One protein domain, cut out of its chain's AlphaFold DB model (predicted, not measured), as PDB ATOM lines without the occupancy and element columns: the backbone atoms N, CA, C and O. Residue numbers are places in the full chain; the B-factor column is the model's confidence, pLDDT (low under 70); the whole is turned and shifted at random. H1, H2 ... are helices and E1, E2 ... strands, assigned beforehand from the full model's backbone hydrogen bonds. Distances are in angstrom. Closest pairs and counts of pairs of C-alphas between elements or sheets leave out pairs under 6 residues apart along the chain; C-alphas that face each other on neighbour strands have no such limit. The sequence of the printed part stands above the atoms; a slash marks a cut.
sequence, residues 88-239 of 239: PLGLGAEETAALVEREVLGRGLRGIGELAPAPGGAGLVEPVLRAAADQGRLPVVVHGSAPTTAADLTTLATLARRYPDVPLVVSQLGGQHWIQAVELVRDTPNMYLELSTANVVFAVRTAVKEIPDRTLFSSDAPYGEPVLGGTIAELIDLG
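What this domain is: This is residues 88 to 239 of the 239 residues of the protein "Amidohydro-rel domain-containing protein" of Kitasatospora setae (strain ATCC 33774 / DSM 43861 / JCM 3304 / KCC A-0304 / NBRC 14216 / KM-6054) (UniProt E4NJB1). A small, twisted parallel sheet of four short strands has one face covered by H2, H3 and H4, and H1 and H5 extend this run of helices at its two ends. The last stretch, residues 211 to 231, winds back past the edge strand E4 to the short helix H6, which stands away from the other helices and only grazes the sheet. The printed part has 152 residues with six named helices and four named strands, in the order H1 E1 H2 E2 H3 E3 H4 E4 H5 H6; the sheet runs E1 E2 E3 E4, and the class is mixed, helices and strands. It is compact, with a radius of gyration of the C-alphas of 14.5 A and spans of 43 by 30 by 28 A.

Where its parts are: Find C-alpha 93 at (-41.739, -29.237, 33.664), where H1 begins; it runs 16.5 A to residue 105. Next come E1, residues 111 to 115, and H2, residues 122 to 134, 19.9 A long. E2, residues 140 to 142, leads to H3, residues 150 to 162, 18.9 A. After E3, residues 168 to 170, look for H4, residues 172 to 187, 18.6 A, with a kink of 117 degrees near residue 179. E4, residues 191 to 194, and H5, residues 201 to 210, follow. H6, residues 232 to 237, ends at C-alpha 237, (-35.497, -54.511, 39.615).

How they stand to each other: Start at the sheet, only just strongly twisted, its C-alphas up to 4.4 A off the best plane. Between E1 and E2 you find N 141 and O 112 at 2.8 A; between E2 and E3, N 169 and O 140 at 2.8 A; between E3 and E4, N 192 and O 168 at 2.8 A. Three strand-helix-strand units, each two parallel neighbour strands with a helix between, have right-handed crossovers: E1, H2, E2; E2, H3, E3; and E3, H4, E4. H2, H3 and H4 on one face make two layers, helices over a sheet. H4 lies over E4 at a height over the sheet of 8.3 A. H2 touches H3, closest at the C-alphas of Ala 122 and Asp 152, 5.1 A, at a shallow tilt of 23 degrees. H1 touches H2, with residues 127 to 132 of H2 alone, closest at the C-alphas of Ala 97 and Ala 131, 4.8 A. H4 touches H5, closest at the C-alphas of Val 182 and Ala 207, 5.9 A. Every O i to N i+4 pair is within hydrogen-bond range in H3 and H5, but 8 of 9 in H1, 6 of 9 in H2, 7 of 12 in H4 and 1 of 2 in H6.

The domain as a whole: The C-alphas farthest apart are those of Glu 94 and Phe 202, 42.7 A. The printed part has no cut; H5 to H6 is the long link. pLDDT is under 70 at residues 196 to 199 and 217 to 239.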
ATOM      1  N   PRO A  88     -48.540 -36.952  27.972       92.62
ATOM      2  CA  PRO A  88     -48.571 -35.888  26.979       92.62
ATOM      3  C   PRO A  88     -47.224 -35.161  26.884       92.62
ATOM      4  O   PRO A  88     -46.611 -34.827  27.899       92.62
ATOM      5  N   LEU A  89     -46.789 -34.880  25.658       94.88
ATOM      6  CA  LEU A  89     -45.615 -34.049  25.389       94.88
ATOM      7  C   LEU A  89     -46.021 -32.579  25.222       94.88
ATOM      8  O   LEU A  89     -47.144 -32.275  24.826       94.88
ATOM      9  N   GLY A  90     -45.086 -31.664  25.490       91.62
ATOM     10  CA  GLY A  90     -45.307 -30.217  25.353       91.62
ATOM     11  C   GLY A  90     -45.884 -29.526  26.591       91.62
ATOM     12  O   GLY A  90     -46.087 -28.313  26.558       91.62
ATOM     13  N   LEU A  91     -46.105 -30.263  27.683       94.62
ATOM     14  CA  LEU A  91     -46.412 -29.684  28.991       94.62
ATOM     15  C   LEU A  91     -45.165 -29.034  29.614       94.62
ATOM     16  O   LEU A  91     -44.022 -29.375  29.288       94.62
ATOM     17  N   GLY A  92     -45.384 -28.107  30.549       95.56
ATOM     18  CA  GLY A  92     -44.308 -27.537  31.361       95.56
ATOM     19  C   GLY A  92     -43.667 -28.582  32.284       95.56
ATOM     20  O   GLY A  92     -44.253 -29.628  32.561       95.56
ATOM     21  N   ALA A  93     -42.466 -28.300  32.799       96.19
ATOM     22  CA  ALA A  93     -41.739 -29.237  33.664       96.19
ATOM     23  C   ALA A  93     -42.507 -29.603  34.947       96.19
ATOM     24  O   ALA A  93     -42.593 -30.780  35.284       96.19
ATOM     25  N   GLU A  94     -43.100 -28.618  35.626       97.62
ATOM     26  CA  GLU A  94     -43.874 -28.849  36.857       97.62
ATOM     27  C   GLU A  94     -45.150 -29.654  36.588       97.62
ATOM     28  O   GLU A  94     -45.453 -30.605  37.306       97.62
ATOM     29  N   GLU A  95     -45.866 -29.325  35.512       98.06
ATOM     30  CA  GLU A  95     -47.088 -30.031  35.120       98.06
ATOM     31  C   GLU A  95     -46.794 -31.479  34.705       98.06
ATOM     32  O   GLU A  95     -47.505 -32.401  35.106       98.06
ATOM     33  N   THR A  96     -45.695 -31.691  33.971       98.31
ATOM     34  CA  THR A  96     -45.210 -33.029  33.611       98.31
ATOM     35  C   THR A  96     -44.878 -33.837  34.862       98.31
ATOM     36  O   THR A  96     -45.339 -34.968  34.994       98.31
ATOM     37  N   ALA A  97     -44.132 -33.261  35.810       98.25
ATOM     38  CA  ALA A  97     -43.755 -33.939  37.049       98.25
ATOM     39  C   ALA A  97     -44.973 -34.311  37.910       98.25
ATOM     40  O   ALA A  97     -45.046 -35.431  38.413       98.25
ATOM     41  N   ALA A  98     -45.959 -33.417  38.033       97.94
ATOM     42  CA  ALA A  98     -47.192 -33.691  38.771       97.94
ATOM     43  C   ALA A  98     -48.041 -34.789  38.106       97.94
ATOM     44  O   ALA A  98     -48.682 -35.594  38.787       97.94
ATOM     45  N   LEU A  99     -48.058 -34.840  36.770       96.88
ATOM     46  CA  LEU A  99     -48.727 -35.906  36.029       96.88
ATOM     47  C   LEU A  99     -48.009 -37.246  36.218       96.88
ATOM     48  O   LEU A  99     -48.681 -38.238  36.492       96.88
ATOM     49  N   VAL A 100     -46.676 -37.284  36.123       96.88
ATOM     50  CA  VAL A 100     -45.886 -38.509  36.347       96.88
ATOM     51  C   VAL A 100     -46.089 -39.030  37.770       96.88
ATOM     52  O   VAL A 100     -46.397 -40.207  37.954       96.88
ATOM     53  N   GLU A 101     -46.025 -38.161  38.776       97.12
ATOM     54  CA  GLU A 101     -46.271 -38.547  40.165       97.12
ATOM     55  C   GLU A 101     -47.668 -39.153  40.347       97.12
ATOM     56  O   GLU A 101     -47.812 -40.242  40.901       97.12
ATOM     57  N   ARG A 102     -48.709 -38.489  39.839       96.06
ATOM     58  CA  ARG A 102     -50.095 -38.929  40.034       96.06
ATOM     59  C   ARG A 102     -50.445 -40.180  39.228       96.06
ATOM     60  O   ARG A 102     -51.074 -41.095  39.752       96.06
ATOM     61  N   GLU A 103     -50.084 -40.203  37.949       93.50
ATOM     62  CA  GLU A 103     -50.576 -41.199  36.991       93.50
ATOM     63  C   GLU A 103     -49.611 -42.367  36.783       93.50
ATOM     64  O   GLU A 103     -50.060 -43.471  36.484       93.50
ATOM     65  N   VAL A 104     -48.304 -42.162  36.958       91.06
ATOM     66  CA  VAL A 104     -47.312 -43.238  36.842       91.06
ATOM     67  C   VAL A 104     -47.082 -43.844  38.221       91.06
ATOM     68  O   VAL A 104     -47.469 -44.987  38.475       91.06
ATOM     69  N   LEU A 105     -46.533 -43.060  39.149       91.94
ATOM     70  CA  LEU A 105     -46.175 -43.557  40.479       91.94
ATOM     71  C   LEU A 105     -47.400 -43.847  41.346       91.94
ATOM     72  O   LEU A 105     -47.477 -44.912  41.955       91.94
ATOM     73  N   GLY A 106     -48.390 -42.951  41.351       91.88
ATOM     74  CA  GLY A 106     -49.626 -43.106  42.123       91.88
ATOM     75  C   GLY A 106     -50.445 -44.340  41.731       91.88
ATOM     76  O   GLY A 106     -51.190 -44.875  42.550       91.88
ATOM     77  N   ARG A 107     -50.257 -44.849  40.507       88.25
ATOM     78  CA  ARG A 107     -50.860 -46.102  40.014       88.25
ATOM     79  C   ARG A 107     -49.937 -47.322  40.161       88.25
ATOM     80  O   ARG A 107     -50.306 -48.436  39.784       88.25
ATOM     81  N   GLY A 108     -48.738 -47.135  40.715       88.56
ATOM     82  CA  GLY A 108     -47.731 -48.178  40.908       88.56
ATOM     83  C   GLY A 108     -47.080 -48.671  39.612       88.56
ATOM     84  O   GLY A 108     -46.571 -49.796  39.588       88.56
ATOM     85  N   LEU A 109     -47.130 -47.868  38.547       86.50
ATOM     86  CA  LEU A 109     -46.417 -48.112  37.296       86.50
ATOM     87  C   LEU A 109     -44.925 -47.811  37.492       86.50
ATOM     88  O   LEU A 109     -44.529 -47.117  38.427       86.50
ATOM     89  N   ARG A 110     -44.081 -48.386  36.637       86.56
ATOM     90  CA  ARG A 110     -42.625 -48.416  36.826       86.56
ATOM     91  C   ARG A 110     -41.839 -47.817  35.668       86.56
ATOM     92  O   ARG A 110     -40.622 -47.933  35.657       86.56
ATOM     93  N   GLY A 111     -42.510 -47.164  34.726       87.75
ATOM     94  CA  GLY A 111     -41.849 -46.476  33.628       87.75
ATOM     95  C   GLY A 111     -42.790 -45.606  32.809       87.75
ATOM     96  O   GLY A 111     -44.006 -45.595  33.017       87.75
ATOM     97  N   ILE A 112     -42.202 -44.858  31.881       92.00
ATOM     98  CA  ILE A 112     -42.895 -43.882  31.043       92.00
ATOM     99  C   ILE A 112     -42.717 -44.268  29.575       92.00
ATOM    100  O   ILE A 112     -41.617 -44.597  29.142       92.00
ATOM    101  N   GLY A 113     -43.793 -44.219  28.800       87.69
ATOM    102  CA  GLY A 113     -43.780 -44.503  27.367       87.69
ATOM    103  C   GLY A 113     -44.948 -45.381  26.921       87.69
ATOM    104  O   GLY A 113     -45.852 -45.644  27.703       87.69
ATOM    105  N   GLU A 114     -44.981 -45.834  25.671       90.25
ATOM    106  CA  GLU A 114     -44.108 -45.375  24.585       90.25
ATOM    107  C   GLU A 114     -44.450 -43.918  24.227       90.25
ATOM    108  O   GLU A 114     -45.614 -43.558  24.034       90.25
ATOM    109  N   LEU A 115     -43.440 -43.047  24.207       92.94
ATOM    110  CA  LEU A 115     -43.590 -41.654  23.787       92.94
ATOM    111  C   LEU A 115     -43.374 -41.563  22.279       92.94
ATOM    112  O   LEU A 115     -42.354 -42.026  21.776       92.94
ATOM    113  N   ALA A 116     -44.290 -40.911  21.569       93.06
ATOM    114  CA  ALA A 116     -44.220 -40.745  20.120       93.06
ATOM    115  C   ALA A 116     -44.225 -39.250  19.747       93.06
ATOM    116  O   ALA A 116     -45.267 -38.716  19.356       93.06
ATOM    117  N   PRO A 117     -43.098 -38.525  19.920       94.81
ATOM    118  CA  PRO A 117     -42.999 -37.148  19.451       94.81
ATOM    119  C   PRO A 117     -43.195 -37.075  17.931       94.81
ATOM    120  O   PRO A 117     -42.800 -37.975  17.191       94.81
ATOM    121  N   ALA A 118     -43.770 -35.969  17.456       95.44
ATOM    122  CA  ALA A 118     -43.786 -35.667  16.027       95.44
ATOM    123  C   ALA A 118     -42.343 -35.514  15.488       95.44
ATOM    124  O   ALA A 118     -41.440 -35.210  16.271       95.44
ATOM    125  N   PRO A 119     -42.107 -35.666  14.171       96.62
ATOM    126  CA  PRO A 119     -40.774 -35.513  13.580       96.62
ATOM    127  C   PRO A 119     -40.136 -34.161  13.920       96.62
ATOM    128  O   PRO A 119     -40.773 -33.118  13.772       96.62
ATOM    129  N   GLY A 120     -38.883 -34.173  14.379       96.94
ATOM    130  CA  GLY A 120     -38.185 -32.984  14.887       96.94
ATOM    131  C   GLY A 120     -38.599 -32.560  16.305       96.94
ATOM    132  O   GLY A 120     -38.098 -31.562  16.824       96.94
ATOM    133  N   GLY A 121     -39.519 -33.290  16.936       97.38
ATOM    134  CA  GLY A 121     -40.096 -33.003  18.245       97.38
ATOM    135  C   GLY A 121     -39.412 -33.709  19.415       97.38
ATOM    136  O   GLY A 121     -39.887 -33.570  20.540       97.38
ATOM    137  N   ALA A 122     -38.312 -34.445  19.210       98.00
ATOM    138  CA  ALA A 122     -37.641 -35.191  20.286       98.00
ATOM    139  C   ALA A 122     -37.215 -34.325  21.489       98.00
ATOM    140  O   ALA A 122     -37.143 -34.821  22.611       98.00
ATOM    141  N   GLY A 123     -36.988 -33.021  21.292       98.25
ATOM    142  CA  GLY A 123     -36.701 -32.081  22.382       98.25
ATOM    143  C   GLY A 123     -37.828 -31.971  23.420       98.25
ATOM    144  O   GLY A 123     -37.561 -31.718  24.592       98.25
ATOM    145  N   LEU A 124     -39.078 -32.239  23.024       98.25
ATOM    146  CA  LEU A 124     -40.245 -32.214  23.916       98.25
ATOM    147  C   LEU A 124     -40.229 -33.336  24.966       98.25
ATOM    148  O   LEU A 124     -41.048 -33.316  25.881       98.25
ATOM    149  N   VAL A 125     -39.307 -34.296  24.854       98.44
ATOM    150  CA  VAL A 125     -39.106 -35.382  25.826       98.44
ATOM    151  C   VAL A 125     -38.343 -34.897  27.070       98.44
ATOM    152  O   VAL A 125     -38.406 -35.537  28.118       98.44
ATOM    153  N   GLU A 126     -37.655 -33.751  27.014       98.56
ATOM    154  CA  GLU A 126     -36.830 -33.264  28.129       98.56
ATOM    155  C   GLU A 126     -37.585 -33.126  29.473       98.56
ATOM    156  O   GLU A 126     -37.064 -33.617  30.479       98.56
ATOM    157  N   PRO A 127     -38.783 -32.509  29.547       98.69
ATOM    158  CA  PRO A 127     -39.539 -32.425  30.799       98.69
ATOM    159  C   PRO A 127     -39.851 -33.796  31.407       98.69
ATOM    160  O   PRO A 127     -39.814 -33.954  32.627       98.69
ATOM    161  N   VAL A 128     -40.098 -34.797  30.558       98.50
ATOM    162  CA  VAL A 128     -40.373 -36.173  30.984       98.50
ATOM    163  C   VAL A 128     -39.119 -36.823  31.560       98.50
ATOM    164  O   VAL A 128     -39.193 -37.450  32.611       98.50
ATOM    165  N   LEU A 129     -37.956 -36.632  30.929       98.44
ATOM    166  CA  LEU A 129     -36.678 -37.141  31.447       98.44
ATOM    167  C   LEU A 129     -36.300 -36.502  32.780       98.44
ATOM    168  O   LEU A 129     -35.772 -37.185  33.653       98.44
ATOM    169  N   ARG A 130     -36.603 -35.214  32.963       98.44
ATOM    170  CA  ARG A 130     -36.411 -34.544  34.250       98.44
ATOM    171  C   ARG A 130     -37.285 -35.163  35.337       98.44
ATOM    172  O   ARG A 130     -36.757 -35.570  36.363       98.44
ATOM    173  N   ALA A 131     -38.589 -35.295  35.084       98.06
ATOM    174  CA  ALA A 131     -39.503 -35.935  36.027       98.06
ATOM    175  C   ALA A 131     -39.067 -37.375  36.349       98.06
ATOM    176  O   ALA A 131     -39.012 -37.762  37.511       98.06
ATOM    177  N   ALA A 132     -38.674 -38.143  35.330       97.25
ATOM    178  CA  ALA A 132     -38.162 -39.497  35.494       97.25
ATOM    179  C   ALA A 132     -36.901 -39.551  36.367       97.25
ATOM    180  O   ALA A 132     -36.798 -40.435  37.215       97.25
ATOM    181  N   ALA A 133     -35.961 -38.617  36.186       96.94
ATOM    182  CA  ALA A 133     -34.748 -38.526  36.995       96.94
ATOM    183  C   ALA A 133     -35.070 -38.224  38.464       96.94
ATOM    184  O   ALA A 133     -34.586 -38.924  39.355       96.94
ATOM    185  N   ASP A 134     -35.926 -37.228  38.701       96.25
ATOM    186  CA  ASP A 134     -36.244 -36.723  40.039       96.25
ATOM    187  C   ASP A 134     -37.115 -37.700  40.849       96.25
ATOM    188  O   ASP A 134     -37.036 -37.743  42.076       96.25
ATOM    189  N   GLN A 135     -37.939 -38.509  40.176       93.38
ATOM    190  CA  GLN A 135     -38.999 -39.303  40.806       93.38
ATOM    191  C   GLN A 135     -38.722 -40.816  40.787       93.38
ATOM    192  O   GLN A 135     -39.630 -41.632  40.637       93.38
ATOM    193  N   GLY A 136     -37.457 -41.205  40.961       83.31
ATOM    194  CA  GLY A 136     -37.079 -42.616  41.113       83.31
ATOM    195  C   GLY A 136     -36.462 -43.251  39.872       83.31
ATOM    196  O   GLY A 136     -36.511 -44.470  39.731       83.31
ATOM    197  N   ARG A 137     -35.851 -42.439  38.998       92.44
ATOM    198  CA  ARG A 137     -35.031 -42.890  37.856       92.44
ATOM    199  C   ARG A 137     -35.805 -43.790  36.892       92.44
ATOM    200  O   ARG A 137     -35.301 -44.806  36.416       92.44
ATOM    201  N   LEU A 138     -37.051 -43.407  36.630       91.69
ATOM    202  CA  LEU A 138     -37.979 -44.201  35.834       91.69
ATOM    203  C   LEU A 138     -37.431 -44.409  34.412       91.69
ATOM    204  O   LEU A 138     -37.055 -43.430  33.771       91.69
ATOM    205  N   PRO A 139     -37.406 -45.639  33.874       94.44
ATOM    206  CA  PRO A 139     -37.088 -45.856  32.469       94.44
ATOM    207  C   PRO A 139     -38.098 -45.143  31.563       94.44
ATOM    208  O   PRO A 139     -39.307 -45.159  31.817       94.44
ATOM    209  N   VAL A 140     -37.594 -44.549  30.482       95.44
ATOM    210  CA  VAL A 140     -38.385 -43.839  29.472       95.44
ATOM    211  C   VAL A 140     -38.217 -44.525  28.122       95.44
ATOM    212  O   VAL A 140     -37.093 -44.701  27.659       95.44
ATOM    213  N   VAL A 141     -39.323 -44.896  27.480       95.12
ATOM    214  CA  VAL A 141     -39.342 -45.509  26.142       95.12
ATOM    215  C   VAL A 141     -39.849 -44.498  25.121       95.12
ATOM    216  O   VAL A 141     -40.916 -43.909  25.307       95.12
ATOM    217  N   VAL A 142     -39.101 -44.309  24.033       94.94
ATOM    218  CA  VAL A 142     -39.431 -43.393  22.934       94.94
ATOM    219  C   VAL A 142     -39.439 -44.147  21.608       94.94
ATOM    220  O   VAL A 142     -38.494 -44.879  21.309       94.94
ATOM    221  N   HIS A 143     -40.477 -43.902  20.807       92.88
ATOM    222  CA  HIS A 143     -40.664 -44.485  19.485       92.88
ATOM    223  C   HIS A 143     -39.469 -44.214  18.566       92.88
ATOM    224  O   HIS A 143     -39.119 -43.057  18.311       92.88
ATOM    225  N   GLY A 144     -38.836 -45.271  18.056       90.25
ATOM    226  CA  GLY A 144     -37.653 -45.149  17.198       90.25
ATOM    227  C   GLY A 144     -37.912 -45.373  15.710       90.25
ATOM    228  O   GLY A 144     -37.052 -45.039  14.894       90.25
ATOM    229  N   SER A 145     -39.067 -45.928  15.338       88.62
ATOM    230  CA  SER A 145     -39.427 -46.186  13.939       88.62
ATOM    231  C   SER A 145     -39.977 -44.934  13.227       88.62
ATOM    232  O   SER A 145     -40.100 -43.864  13.822       88.62
ATOM    233  N   ALA A 146     -40.284 -45.036  11.928       86.31
ATOM    234  CA  ALA A 146     -40.892 -43.922  11.202       86.31
ATOM    235  C   ALA A 146     -42.198 -43.478  11.906       86.31
ATOM    236  O   ALA A 146     -43.052 -44.322  12.167       86.31
ATOM    237  N   PRO A 147     -42.380 -42.173  12.187       92.31
ATOM    238  CA  PRO A 147     -41.750 -41.049  11.494       92.31
ATOM    239  C   PRO A 147     -40.540 -40.405  12.217       92.31
ATOM    240  O   PRO A 147     -40.128 -39.312  11.829       92.31
ATOM    241  N   THR A 148     -39.951 -41.053  13.229       95.06
ATOM    242  CA  THR A 148     -38.739 -40.581  13.929       95.06
ATOM    243  C   THR A 148     -37.567 -40.390  12.962       95.06
ATOM    244  O   THR A 148     -37.288 -41.243  12.119       95.06
ATOM    245  N   THR A 149     -36.858 -39.263  13.085       97.69
ATOM    246  CA  THR A 149     -35.750 -38.899  12.189       97.69
ATOM    247  C   THR A 149     -34.368 -39.152  12.808       97.69
ATOM    248  O   THR A 149     -34.201 -39.232  14.023       97.69
ATOM    249  N   ALA A 150     -33.323 -39.177  11.978       97.56
ATOM    250  CA  ALA A 150     -31.923 -39.177  12.426       97.56
ATOM    251  C   ALA A 150     -31.573 -38.009  13.383       97.56
ATOM    252  O   ALA A 150     -30.762 -38.152  14.307       97.56
ATOM    253  N   ALA A 151     -32.182 -36.836  13.167       98.31
ATOM    254  CA  ALA A 151     -32.000 -35.668  14.028       98.31
ATOM    255  C   ALA A 151     -32.685 -35.857  15.389       98.31
ATOM    256  O   ALA A 151     -32.126 -35.473  16.420       98.31
ATOM    257  N   ASP A 152     -33.847 -36.514  15.409       98.56
ATOM    258  CA  ASP A 152     -34.528 -36.898  16.645       98.56
ATOM    259  C   ASP A 152     -33.661 -37.856  17.471       98.56
ATOM    260  O   ASP A 152     -33.428 -37.589  18.647       98.56
ATOM    261  N   LEU A 153     -33.070 -38.892  16.860       98.56
ATOM    262  CA  LEU A 153     -32.158 -39.813  17.561       98.56
ATOM    263  C   LEU A 153     -30.951 -39.091  18.181       98.56
ATOM    264  O   LEU A 153     -30.586 -39.337  19.332       98.56
ATOM    265  N   THR A 154     -30.355 -38.151  17.445       98.69
ATOM    266  CA  THR A 154     -29.241 -37.324  17.945       98.69
ATOM    267  C   THR A 154     -29.669 -36.454  19.131       98.69
ATOM    268  O   THR A 154     -28.915 -36.269  20.095       98.69
ATOM    269  N   THR A 155     -30.898 -35.936  19.079       98.81
ATOM    270  CA  THR A 155     -31.496 -35.139  20.155       98.81
ATOM    271  C   THR A 155     -31.735 -35.998  21.393       98.81
ATOM    272  O   THR A 155     -31.303 -35.618  22.480       98.81
ATOM    273  N   LEU A 156     -32.312 -37.193  21.233       98.75
ATOM    274  CA  LEU A 156     -32.509 -38.159  22.317       98.75
ATOM    275  C   LEU A 156     -31.186 -38.539  22.989       98.75
ATOM    276  O   LEU A 156     -31.103 -38.516  24.212       98.75
ATOM    277  N   ALA A 157     -30.125 -38.789  22.219       98.75
ATOM    278  CA  ALA A 157     -28.806 -39.076  22.784       98.75
ATOM    279  C   ALA A 157     -28.209 -37.890  23.554       98.75
ATOM    280  O   ALA A 157     -27.551 -38.062  24.582       98.75
ATOM    281  N   THR A 158     -28.451 -36.667  23.084       98.81
ATOM    282  CA  THR A 158     -28.032 -35.450  23.793       98.81
ATOM    283  C   THR A 158     -28.775 -35.288  25.112       98.81
ATOM    284  O   THR A 158     -28.151 -34.985  26.128       98.81
ATOM    285  N   LEU A 159     -30.083 -35.546  25.120       98.75
ATOM    286  CA  LEU A 159     -30.883 -35.533  26.338       98.75
ATOM    287  C   LEU A 159     -30.478 -36.660  27.299       98.75
ATOM    288  O   LEU A 159     -30.299 -36.396  28.483       98.75
ATOM    289  N   ALA A 160     -30.238 -37.877  26.810       98.56
ATOM    290  CA  ALA A 160     -29.785 -39.000  27.631       98.56
ATOM    291  C   ALA A 160     -28.488 -38.679  28.386       98.56
ATOM    292  O   ALA A 160     -28.411 -38.909  29.590       98.56
ATOM    293  N   ARG A 161     -27.508 -38.046  27.724       98.56
ATOM    294  CA  ARG A 161     -26.271 -37.580  28.380       98.56
ATOM    295  C   ARG A 161     -26.517 -36.532  29.468       98.56
ATOM    296  O   ARG A 161     -25.728 -36.440  30.404       98.56
ATOM    297  N   ARG A 162     -27.582 -35.732  29.346       98.44
ATOM    298  CA  ARG A 162     -27.969 -34.721  30.342       98.44
ATOM    299  C   ARG A 162     -28.678 -35.329  31.556       98.44
ATOM    300  O   ARG A 162     -28.568 -34.770  32.642       98.44
ATOM    301  N   TYR A 163     -29.354 -36.462  31.377       98.25
ATOM    302  CA  TYR A 163     -30.048 -37.208  32.431       98.25
ATOM    303  C   TYR A 163     -29.452 -38.626  32.555       98.25
ATOM    304  O   TYR A 163     -30.145 -39.606  32.275       98.25
ATOM    305  N   PRO A 164     -28.167 -38.762  32.948       96.94
ATOM    306  CA  PRO A 164     -27.420 -40.024  32.862       96.94
ATOM    307  C   PRO A 164     -27.972 -41.139  33.758       96.94
ATOM    308  O   PRO A 164     -27.674 -42.310  33.544       96.94
ATOM    309  N   ASP A 165     -28.776 -40.784  34.759       92.44
ATOM    310  CA  ASP A 165     -29.373 -41.722  35.704       92.44
ATOM    311  C   ASP A 165     -30.692 -42.342  35.222       92.44
ATOM    312  O   ASP A 165     -31.170 -43.283  35.859       92.44
ATOM    313  N   VAL A 166     -31.252 -41.833  34.118       96.81
ATOM    314  CA  VAL A 166     -32.507 -42.292  33.508       96.81
ATOM    315  C   VAL A 166     -32.202 -43.265  32.368       96.81
ATOM    316  O   VAL A 166     -31.544 -42.861  31.404       96.81
ATOM    317  N   PRO A 167     -32.684 -44.521  32.418       95.69
ATOM    318  CA  PRO A 167     -32.616 -45.423  31.274       95.69
ATOM    319  C   PRO A 167     -33.512 -44.911  30.136       95.69
ATOM    320  O   PRO A 167     -34.733 -44.857  30.285       95.69
ATOM    321  N   LEU A 168     -32.920 -44.540  28.998       96.44
ATOM    322  CA  LEU A 168     -33.655 -44.114  27.803       96.44
ATOM    323  C   LEU A 168     -33.638 -45.222  26.748       96.44
ATOM    324  O   LEU A 168     -32.589 -45.566  26.211       96.44
ATOM    325  N   VAL A 169     -34.805 -45.756  26.417       95.19
ATOM    326  CA  VAL A 169     -34.972 -46.814  25.420       95.19
ATOM    327  C   VAL A 169     -35.484 -46.213  24.114       95.19
ATOM    328  O   VAL A 169     -36.510 -45.534  24.109       95.19
ATOM    329  N   VAL A 170     -34.795 -46.487  23.007       94.50
ATOM    330  CA  VAL A 170     -35.296 -46.231  21.649       94.50
ATOM    331  C   VAL A 170     -35.850 -47.538  21.095       94.50
ATOM    332  O   VAL A 170     -35.115 -48.520  20.987       94.50
ATOM    333  N   SER A 171     -37.136 -47.563  20.760       90.00
ATOM    334  CA  SER A 171     -37.815 -48.758  20.255       90.00
ATOM    335  C   SER A 171     -37.623 -48.992  18.759       90.00
ATOM    336  O   SER A 171     -37.075 -48.163  18.024       90.00
ATOM    337  N   GLN A 172     -37.996 -50.193  18.321       87.88
ATOM    338  CA  GLN A 172     -37.917 -50.653  16.934       87.88
ATOM    339  C   GLN A 172     -36.546 -50.465  16.266       87.88
ATOM    340  O   GLN A 172     -36.441 -50.164  15.073       87.88
ATOM    341  N   LEU A 173     -35.472 -50.617  17.045       87.62
ATOM    342  CA  LEU A 173     -34.073 -50.510  16.632       87.62
ATOM    343  C   LEU A 173     -33.725 -49.146  15.990       87.62
ATOM    344  O   LEU A 173     -32.713 -49.017  15.306       87.62
ATOM    345  N   GLY A 174     -34.549 -48.110  16.178       90.88
ATOM    346  CA  GLY A 174     -34.392 -46.833  15.468       90.88
ATOM    347  C   GLY A 174     -34.793 -46.886  13.984       90.88
ATOM    348  O   GLY A 174     -34.381 -46.031  13.194       90.88
ATOM    349  N   GLY A 175     -35.554 -47.908  13.575       90.12
ATOM    350  CA  GLY A 175     -36.147 -48.044  12.247       90.12
ATOM    351  C   GLY A 175     -35.138 -47.957  11.098       90.12
ATOM    352  O   GLY A 175     -34.142 -48.678  11.042       90.12
ATOM    353  N   GLN A 176     -35.395 -47.050  10.151       91.81
ATOM    354  CA  GLN A 176     -34.525 -46.835   8.983       91.81
ATOM    355  C   GLN A 176     -33.150 -46.249   9.353       91.81
ATOM    356  O   GLN A 176     -32.230 -46.273   8.536       91.81
ATOM    357  N   HIS A 177     -32.988 -45.748  10.579       95.06
ATOM    358  CA  HIS A 177     -31.768 -45.118  11.081       95.06
ATOM    359  C   HIS A 177     -30.967 -46.033  12.024       95.06
ATOM    360  O   HIS A 177     -30.121 -45.560  12.781       95.06
ATOM    361  N   TRP A 178     -31.196 -47.349  11.968       93.56
ATOM    362  CA  TRP A 178     -30.639 -48.321  12.913       93.56
ATOM    363  C   TRP A 178     -29.114 -48.285  13.084       93.56
ATOM    364  O   TRP A 178     -28.631 -48.511  14.189       93.56
ATOM    365  N   ILE A 179     -28.341 -47.981  12.033       96.25
ATOM    366  CA  ILE A 179     -26.872 -47.868  12.140       96.25
ATOM    367  C   ILE A 179     -26.519 -46.762  13.135       96.25
ATOM    368  O   ILE A 179     -25.790 -46.994  14.095       96.25
ATOM    369  N   GLN A 180     -27.110 -45.582  12.944       97.44
ATOM    370  CA  GLN A 180     -26.913 -44.439  13.827       97.44
ATOM    371  C   GLN A 180     -27.448 -44.729  15.233       97.44
ATOM    372  O   GLN A 180     -26.819 -44.353  16.216       97.44
ATOM    373  N   ALA A 181     -28.587 -45.414  15.347       96.50
ATOM    374  CA  ALA A 181     -29.143 -45.799  16.640       96.50
ATOM    375  C   ALA A 181     -28.164 -46.692  17.429       96.50
ATOM    376  O   ALA A 181     -27.890 -46.417  18.596       96.50
ATOM    377  N   VAL A 182     -27.566 -47.702  16.782       94.75
ATOM    378  CA  VAL A 182     -26.541 -48.572  17.387       94.75
ATOM    379  C   VAL A 182     -25.313 -47.770  17.818       94.75
ATOM    380  O   VAL A 182     -24.832 -47.961  18.932       94.75
ATOM    381  N   GLU A 183     -24.822 -46.853  16.982       97.81
ATOM    382  CA  GLU A 183     -23.680 -45.992  17.324       97.81
ATOM    383  C   GLU A 183     -23.981 -45.099  18.534       97.81
ATOM    384  O   GLU A 183     -23.212 -45.071  19.494       97.81
ATOM    385  N   LEU A 184     -25.137 -44.430  18.542       98.31
ATOM    386  CA  LEU A 184     -25.539 -43.545  19.634       98.31
ATOM    387  C   LEU A 184     -25.699 -44.295  20.962       98.31
ATOM    388  O   LEU A 184     -25.276 -43.780  21.997       98.31
ATOM    389  N   VAL A 185     -26.264 -45.507  20.943       96.06
ATOM    390  CA  VAL A 185     -26.424 -46.355  22.138       96.06
ATOM    391  C   VAL A 185     -25.104 -46.983  22.591       96.06
ATOM    392  O   VAL A 185     -24.869 -47.183  23.789       96.06
ATOM    393  N   ARG A 186     -24.193 -47.279  21.663       94.94
ATOM    394  CA  ARG A 186     -22.832 -47.694  22.016       94.94
ATOM    395  C   ARG A 186     -22.114 -46.587  22.789       94.94
ATOM    396  O   ARG A 186     -21.494 -46.882  23.809       94.94
ATOM    397  N   ASP A 187     -22.275 -45.344  22.345       97.50
ATOM    398  CA  ASP A 187     -21.523 -44.193  22.847       97.50
ATOM    399  C   ASP A 187     -22.230 -43.455  24.009       97.50
ATOM    400  O   ASP A 187     -21.635 -42.585  24.647       97.50
ATOM    401  N   THR A 188     -23.484 -43.807  24.323       97.88
ATOM    402  CA  THR A 188     -24.287 -43.190  25.397       97.88
ATOM    403  C   THR A 188     -24.726 -44.247  26.427       97.88
ATOM    404  O   THR A 188     -25.667 -44.994  26.164       97.88
ATOM    405  N   PRO A 189     -24.073 -44.338  27.608       94.44
ATOM    406  CA  PRO A 189     -24.197 -45.489  28.515       94.44
ATOM    407  C   PRO A 189     -25.597 -45.794  29.063       94.44
ATOM    408  O   PRO A 189     -25.874 -46.949  29.376       94.44
ATOM    409  N   ASN A 190     -26.460 -44.784  29.200       94.19
ATOM    410  CA  ASN A 190     -27.825 -44.929  29.713       94.19
ATOM    411  C   ASN A 190     -28.880 -45.085  28.609       94.19
ATOM    412  O   ASN A 190     -30.074 -45.076  28.908       94.19
ATOM    413  N   MET A 191     -28.460 -45.215  27.349       96.75
ATOM    414  CA  MET A 191     -29.365 -45.536  26.253       96.75
ATOM    415  C   MET A 191     -29.446 -47.038  26.007       96.75
ATOM    416  O   MET A 191     -28.478 -47.767  26.204       96.75
ATOM    417  N   TYR A 192     -30.596 -47.478  25.513       93.31
ATOM    418  CA  TYR A 192     -30.888 -48.862  25.164       93.31
ATOM    419  C   TYR A 192     -31.644 -48.909  23.835       93.31
ATOM    420  O   TYR A 192     -32.334 -47.953  23.476       93.31
ATOM    421  N   LEU A 193     -31.535 -50.025  23.115       86.12
ATOM    422  CA  LEU A 193     -32.342 -50.302  21.927       86.12
ATOM    423  C   LEU A 193     -33.325 -51.418  22.210       86.12
ATOM    424  O   LEU A 193     -32.919 -52.487  22.646       86.12
ATOM    425  N   GLU A 194     -34.587 -51.201  21.891       86.25
ATOM    426  CA  GLU A 194     -35.595 -52.251  21.849       86.25
ATOM    427  C   GLU A 194     -35.762 -52.730  20.390       86.25
ATOM    428  O   GLU A 194     -35.666 -51.933  19.459       86.25
ATOM    429  N   LEU A 195     -35.865 -54.046  20.174       73.38
ATOM    430  CA  LEU A 195     -35.652 -54.698  18.869       73.38
ATOM    431  C   LEU A 195     -36.932 -55.099  18.115       73.38
ATOM    432  O   LEU A 195     -36.826 -55.678  17.029       73.38
ATOM    433  N   SER A 196     -38.117 -54.854  18.668       69.81
ATOM    434  CA  SER A 196     -39.388 -55.248  18.058       69.81
ATOM    435  C   SER A 196     -39.548 -54.698  16.652       69.81
ATOM    436  O   SER A 196     -39.014 -53.647  16.309       69.81
ATOM    437  N   THR A 197     -40.284 -55.418  15.806       69.19
ATOM    438  CA  THR A 197     -40.581 -55.029  14.411       69.19
ATOM    439  C   THR A 197     -39.355 -54.736  13.528       69.19
ATOM    440  O   THR A 197     -39.510 -54.341  12.369       69.19
ATOM    441  N   ALA A 198     -38.131 -54.984  14.015       63.12
ATOM    442  CA  ALA A 198     -36.913 -54.828  13.240       63.12
ATOM    443  C   ALA A 198     -36.937 -55.798  12.053       63.12
ATOM    444  O   ALA A 198     -36.757 -57.009  12.175       63.12
ATOM    445  N   ASN A 199     -37.146 -55.242  10.867       67.00
ATOM    446  CA  ASN A 199     -37.374 -55.989   9.634       67.00
ATOM    447  C   ASN A 199     -36.080 -56.462   8.946       67.00
ATOM    448  O   ASN A 199     -36.132 -57.193   7.958       67.00
ATOM    449  N   VAL A 200     -34.909 -56.074   9.464       73.75
ATOM    450  CA  VAL A 200     -33.599 -56.450   8.921       73.75
ATOM    451  C   VAL A 200     -32.838 -57.309   9.932       73.75
ATOM    452  O   VAL A 200     -32.206 -56.807  10.858       73.75
ATOM    453  N   VAL A 201     -32.806 -58.627   9.704       71.81
ATOM    454  CA  VAL A 201     -32.080 -59.599  10.554       71.81
ATOM    455  C   VAL A 201     -30.603 -59.231  10.733       71.81
ATOM    456  O   VAL A 201     -30.017 -59.459  11.792       71.81
ATOM    457  N   PHE A 202     -29.980 -58.656   9.701       72.12
ATOM    458  CA  PHE A 202     -28.601 -58.180   9.782       72.12
ATOM    459  C   PHE A 202     -28.433 -57.041  10.801       72.12
ATOM    460  O   PHE A 202     -27.469 -57.058  11.567       72.12
ATOM    461  N   ALA A 203     -29.382 -56.105  10.861       76.06
ATOM    462  CA  ALA A 203     -29.369 -54.994  11.806       76.06
ATOM    463  C   ALA A 203     -29.482 -55.505  13.250       76.06
ATOM    464  O   ALA A 203     -28.647 -55.175  14.089       76.06
ATOM    465  N   VAL A 204     -30.422 -56.422  13.503       73.31
ATOM    466  CA  VAL A 204     -30.591 -57.084  14.809       73.31
ATOM    467  C   VAL A 204     -29.309 -57.794  15.245       73.31
ATOM    468  O   VAL A 204     -28.816 -57.586  16.352       73.31
ATOM    469  N   ARG A 205     -28.709 -58.604  14.361       70.88
ATOM    470  CA  ARG A 205     -27.445 -59.302  14.660       70.88
ATOM    471  C   ARG A 205     -26.294 -58.345  14.948       70.88
ATOM    472  O   ARG A 205     -25.398 -58.716  15.696       70.88
ATOM    473  N   THR A 206     -26.287 -57.175  14.319       79.75
ATOM    474  CA  THR A 206     -25.255 -56.157  14.531       79.75
ATOM    475  C   THR A 206     -25.439 -55.513  15.897       79.75
ATOM    476  O   THR A 206     -24.507 -55.535  16.691       79.75
ATOM    477  N   ALA A 207     -26.651 -55.063  16.221       76.50
ATOM    478  CA  ALA A 207     -26.968 -54.485  17.523       76.50
ATOM    479  C   ALA A 207     -26.612 -55.442  18.674       76.50
ATOM    480  O   ALA A 207     -25.843 -55.080  19.556       76.50
ATOM    481  N   VAL A 208     -27.058 -56.702  18.608       75.81
ATOM    482  CA  VAL A 208     -26.777 -57.711  19.651       75.81
ATOM    483  C   VAL A 208     -25.277 -57.998  19.802       75.81
ATOM    484  O   VAL A 208     -24.823 -58.365  20.880       75.81
ATOM    485  N   LYS A 209     -24.480 -57.850  18.737       77.12
ATOM    486  CA  LYS A 209     -23.022 -58.034  18.811       77.12
ATOM    487  C   LYS A 209     -22.298 -56.820  19.381       77.12
ATOM    488  O   LYS A 209     -21.355 -56.999  20.141       77.12
ATOM    489  N   GLU A 210     -22.708 -55.620  18.984       84.38
ATOM    490  CA  GLU A 210     -22.035 -54.367  19.345       84.38
ATOM    491  C   GLU A 210     -22.396 -53.901  20.764       84.38
ATOM    492  O   GLU A 210     -21.545 -53.378  21.479       84.38
ATOM    493  N   ILE A 211     -23.651 -54.096  21.181       84.06
ATOM    494  CA  ILE A 211     -24.209 -53.587  22.445       84.06
ATOM    495  C   ILE A 211     -25.102 -54.636  23.147       84.06
ATOM    496  O   ILE A 211     -26.248 -54.334  23.481       84.06
ATOM    497  N   PRO A 212     -24.603 -55.862  23.410       76.25
ATOM    498  CA  PRO A 212     -25.408 -56.991  23.900       76.25
ATOM    499  C   PRO A 212     -26.197 -56.685  25.179       76.25
ATOM    500  O   PRO A 212     -27.370 -57.035  25.278       76.25
ATOM    501  N   ASP A 213     -25.578 -55.983  26.130       77.88
ATOM    502  CA  ASP A 213     -26.189 -55.661  27.427       77.88
ATOM    503  C   ASP A 213     -27.165 -54.473  27.349       77.88
ATOM    504  O   ASP A 213     -27.797 -54.115  28.340       77.88
ATOM    505  N   ARG A 214     -27.269 -53.825  26.178       83.75
ATOM    506  CA  ARG A 214     -28.142 -52.665  25.938       83.75
ATOM    507  C   ARG A 214     -29.118 -52.871  24.777       83.75
ATOM    508  O   ARG A 214     -29.737 -51.913  24.319       83.75
ATOM    509  N   THR A 215     -29.285 -54.116  24.332       73.38
ATOM    510  CA  THR A 215     -30.348 -54.533  23.409       73.38
ATOM    511  C   THR A 215     -31.430 -55.298  24.147       73.38
ATOM    512  O   THR A 215     -31.151 -56.298  24.805       73.38
ATOM    513  N   LEU A 216     -32.662 -54.829  24.007       74.25
ATOM    514  CA  LEU A 216     -33.853 -55.351  24.648       74.25
ATOM    515  C   LEU A 216     -34.698 -56.025  23.570       74.25
ATOM    516  O   LEU A 216     -35.016 -55.425  22.546       74.25
ATOM    517  N   PHE A 217     -35.065 -57.279  23.777       63.72
ATOM    518  CA  PHE A 217     -36.008 -57.936  22.885       63.72
ATOM    519  C   PHE A 217     -37.429 -57.611  23.329       63.72
ATOM    520  O   PHE A 217     -37.720 -57.579  24.527       63.72
ATOM    521  N   SER A 218     -38.324 -57.444  22.365       66.12
ATOM    522  CA  SER A 218     -39.746 -57.369  22.641       66.12
ATOM    523  C   SER A 218     -40.573 -57.833  21.452       66.12
ATOM    524  O   SER A 218     -40.121 -57.806  20.307       66.12
ATOM    525  N   SER A 219     -41.779 -58.298  21.760       53.84
ATOM    526  CA  SER A 219     -42.722 -58.846  20.793       53.84
ATOM    527  C   SER A 219     -43.540 -57.785  20.062       53.84
ATOM    528  O   SER A 219     -44.097 -58.103  19.023       53.84
ATOM    529  N   ASP A 220     -43.662 -56.566  20.604       55.09
ATOM    530  CA  ASP A 220     -44.619 -55.544  20.130       55.09
ATOM    531  C   ASP A 220     -46.036 -56.102  19.906       55.09
ATOM    532  O   ASP A 220     -46.733 -55.796  18.942       55.09
ATOM    533  N   ALA A 221     -46.474 -57.000  20.788       49.66
ATOM    534  CA  ALA A 221     -47.831 -57.525  20.730       49.66
ATOM    535  C   ALA A 221     -48.832 -56.372  20.955       49.66
ATOM    536  O   ALA A 221     -48.560 -55.527  21.805       49.66
ATOM    537  N   PRO A 222     -49.982 -56.319  20.254       47.44
ATOM    538  CA  PRO A 222     -50.544 -57.343  19.371       47.44
ATOM    539  C   PRO A 222     -50.026 -57.299  17.921       47.44
ATOM    540  O   PRO A 222     -50.532 -58.046  17.088       47.44
ATOM    541  N   TYR A 223     -49.082 -56.417  17.588       42.03
ATOM    542  CA  TYR A 223     -48.613 -56.203  16.216       42.03
ATOM    543  C   TYR A 223     -47.501 -57.173  15.787       42.03
ATOM    544  O   TYR A 223     -47.391 -57.471  14.596       42.03
ATOM    545  N   GLY A 224     -46.720 -57.712  16.728       40.03
ATOM    546  CA  GLY A 224     -45.769 -58.802  16.491       40.03
ATOM    547  C   GLY A 224     -46.130 -60.109  17.210       40.03
ATOM    548  O   GLY A 224     -46.913 -60.136  18.162       40.03
ATOM    549  N   GLU A 225     -45.571 -61.225  16.725       33.25
ATOM    550  CA  GLU A 225     -45.700 -62.527  17.390       33.25
ATOM    551  C   GLU A 225     -44.927 -62.525  18.731       33.25
ATOM    552  O   GLU A 225     -43.812 -62.005  18.787       33.25
ATOM    553  N   PRO A 226     -45.450 -63.151  19.805       43.09
ATOM    554  CA  PRO A 226     -44.845 -63.209  21.150       43.09
ATOM    555  C   PRO A 226     -43.453 -63.854  21.272       43.09
ATOM    556  O   PRO A 226     -42.976 -64.091  22.382       43.09
ATOM    557  N   VAL A 227     -42.783 -64.190  20.173       37.19
ATOM    558  CA  VAL A 227     -41.586 -65.028  20.205       37.19
ATOM    559  C   VAL A 227     -40.327 -64.164  20.106       37.19
ATOM    560  O   VAL A 227     -40.012 -63.634  19.045       37.19
ATOM    561  N   LEU A 228     -39.586 -64.147  21.224       34.50
ATOM    562  CA  LEU A 228     -38.314 -63.467  21.547       34.50
ATOM    563  C   LEU A 228     -38.460 -62.087  22.219       34.50
ATOM    564  O   LEU A 228     -38.707 -61.079  21.568       34.50
ATOM    565  N   GLY A 229     -38.212 -62.045  23.538       36.31
ATOM    566  CA  GLY A 229     -38.282 -60.843  24.382       36.31
ATOM    567  C   GLY A 229     -37.343 -60.888  25.606       36.31
ATOM    568  O   GLY A 229     -37.172 -61.951  26.183       36.31
ATOM    569  N   GLY A 230     -36.735 -59.783  26.053       40.12
ATOM    570  CA  GLY A 230     -35.852 -59.727  27.230       40.12
ATOM    571  C   GLY A 230     -35.249 -58.337  27.486       40.12
ATOM    572  O   GLY A 230     -34.703 -57.781  26.539       40.12
ATOM    573  N   THR A 231     -35.336 -57.821  28.738       50.09
ATOM    574  CA  THR A 231     -34.392 -56.903  29.458       50.09
ATOM    575  C   THR A 231     -34.990 -55.644  30.163       50.09
ATOM    576  O   THR A 231     -34.401 -55.186  31.139       50.09
ATOM    577  N   ILE A 232     -36.183 -55.102  29.831       48.84
ATOM    578  CA  ILE A 232     -36.689 -53.868  30.518       48.84
ATOM    579  C   ILE A 232     -37.004 -54.074  32.017       48.84
ATOM    580  O   ILE A 232     -36.683 -53.213  32.833       48.84
ATOM    581  N   ALA A 233     -37.616 -55.195  32.415       46.22
ATOM    582  CA  ALA A 233     -37.965 -55.424  33.825       46.22
ATOM    583  C   ALA A 233     -36.736 -55.571  34.738       46.22
ATOM    584  O   ALA A 233     -36.795 -55.172  35.895       46.22
ATOM    585  N   GLU A 234     -35.614 -56.085  34.226       50.00
ATOM    586  CA  GLU A 234     -34.379 -56.198  35.014       50.00
ATOM    587  C   GLU A 234     -33.785 -54.823  35.339       50.00
ATOM    588  O   GLU A 234     -33.288 -54.623  36.443       50.00
ATOM    589  N   LEU A 235     -33.912 -53.839  34.438       52.94
ATOM    590  CA  LEU A 235     -33.520 -52.452  34.724       52.94
ATOM    591  C   LEU A 235     -34.343 -51.840  35.870       52.94
ATOM    592  O   LEU A 235     -33.838 -50.995  36.600       52.94
ATOM    593  N   ILE A 236     -35.594 -52.275  36.033       50.44
ATOM    594  CA  ILE A 236     -36.515 -51.791  37.071       50.44
ATOM    595  C   ILE A 236     -36.258 -52.470  38.420       50.44
ATOM    596  O   ILE A 236     -36.451 -51.833  39.455       50.44
ATOM    597  N   ASP A 237     -35.823 -53.733  38.411       44.12
ATOM    598  CA  ASP A 237     -35.497 -54.511  39.615       44.12
ATOM    599  C   ASP A 237     -34.098 -54.176  40.193       44.12
ATOM    600  O   ASP A 237     -33.779 -54.594  41.306       44.12
ATOM    601  N   LEU A 238     -33.262 -53.412  39.470       38.66
ATOM    602  CA  LEU A 238     -31.939 -52.934  39.918       38.66
ATOM    603  C   LEU A 238     -31.951 -51.527  40.558       38.66
ATOM    604  O   LEU A 238     -30.890 -51.051  40.975       38.66
ATOM    605  N   GLY A 239     -33.113 -50.870  40.608       33.19
ATOM    606  CA  GLY A 239     -33.323 -49.540  41.198       33.19
ATOM    607  C   GLY A 239     -33.882 -49.574  42.614       33.19
ATOM    608  O   GLY A 239     -34.743 -50.440  42.892       33.19
TER     609      GLY A 239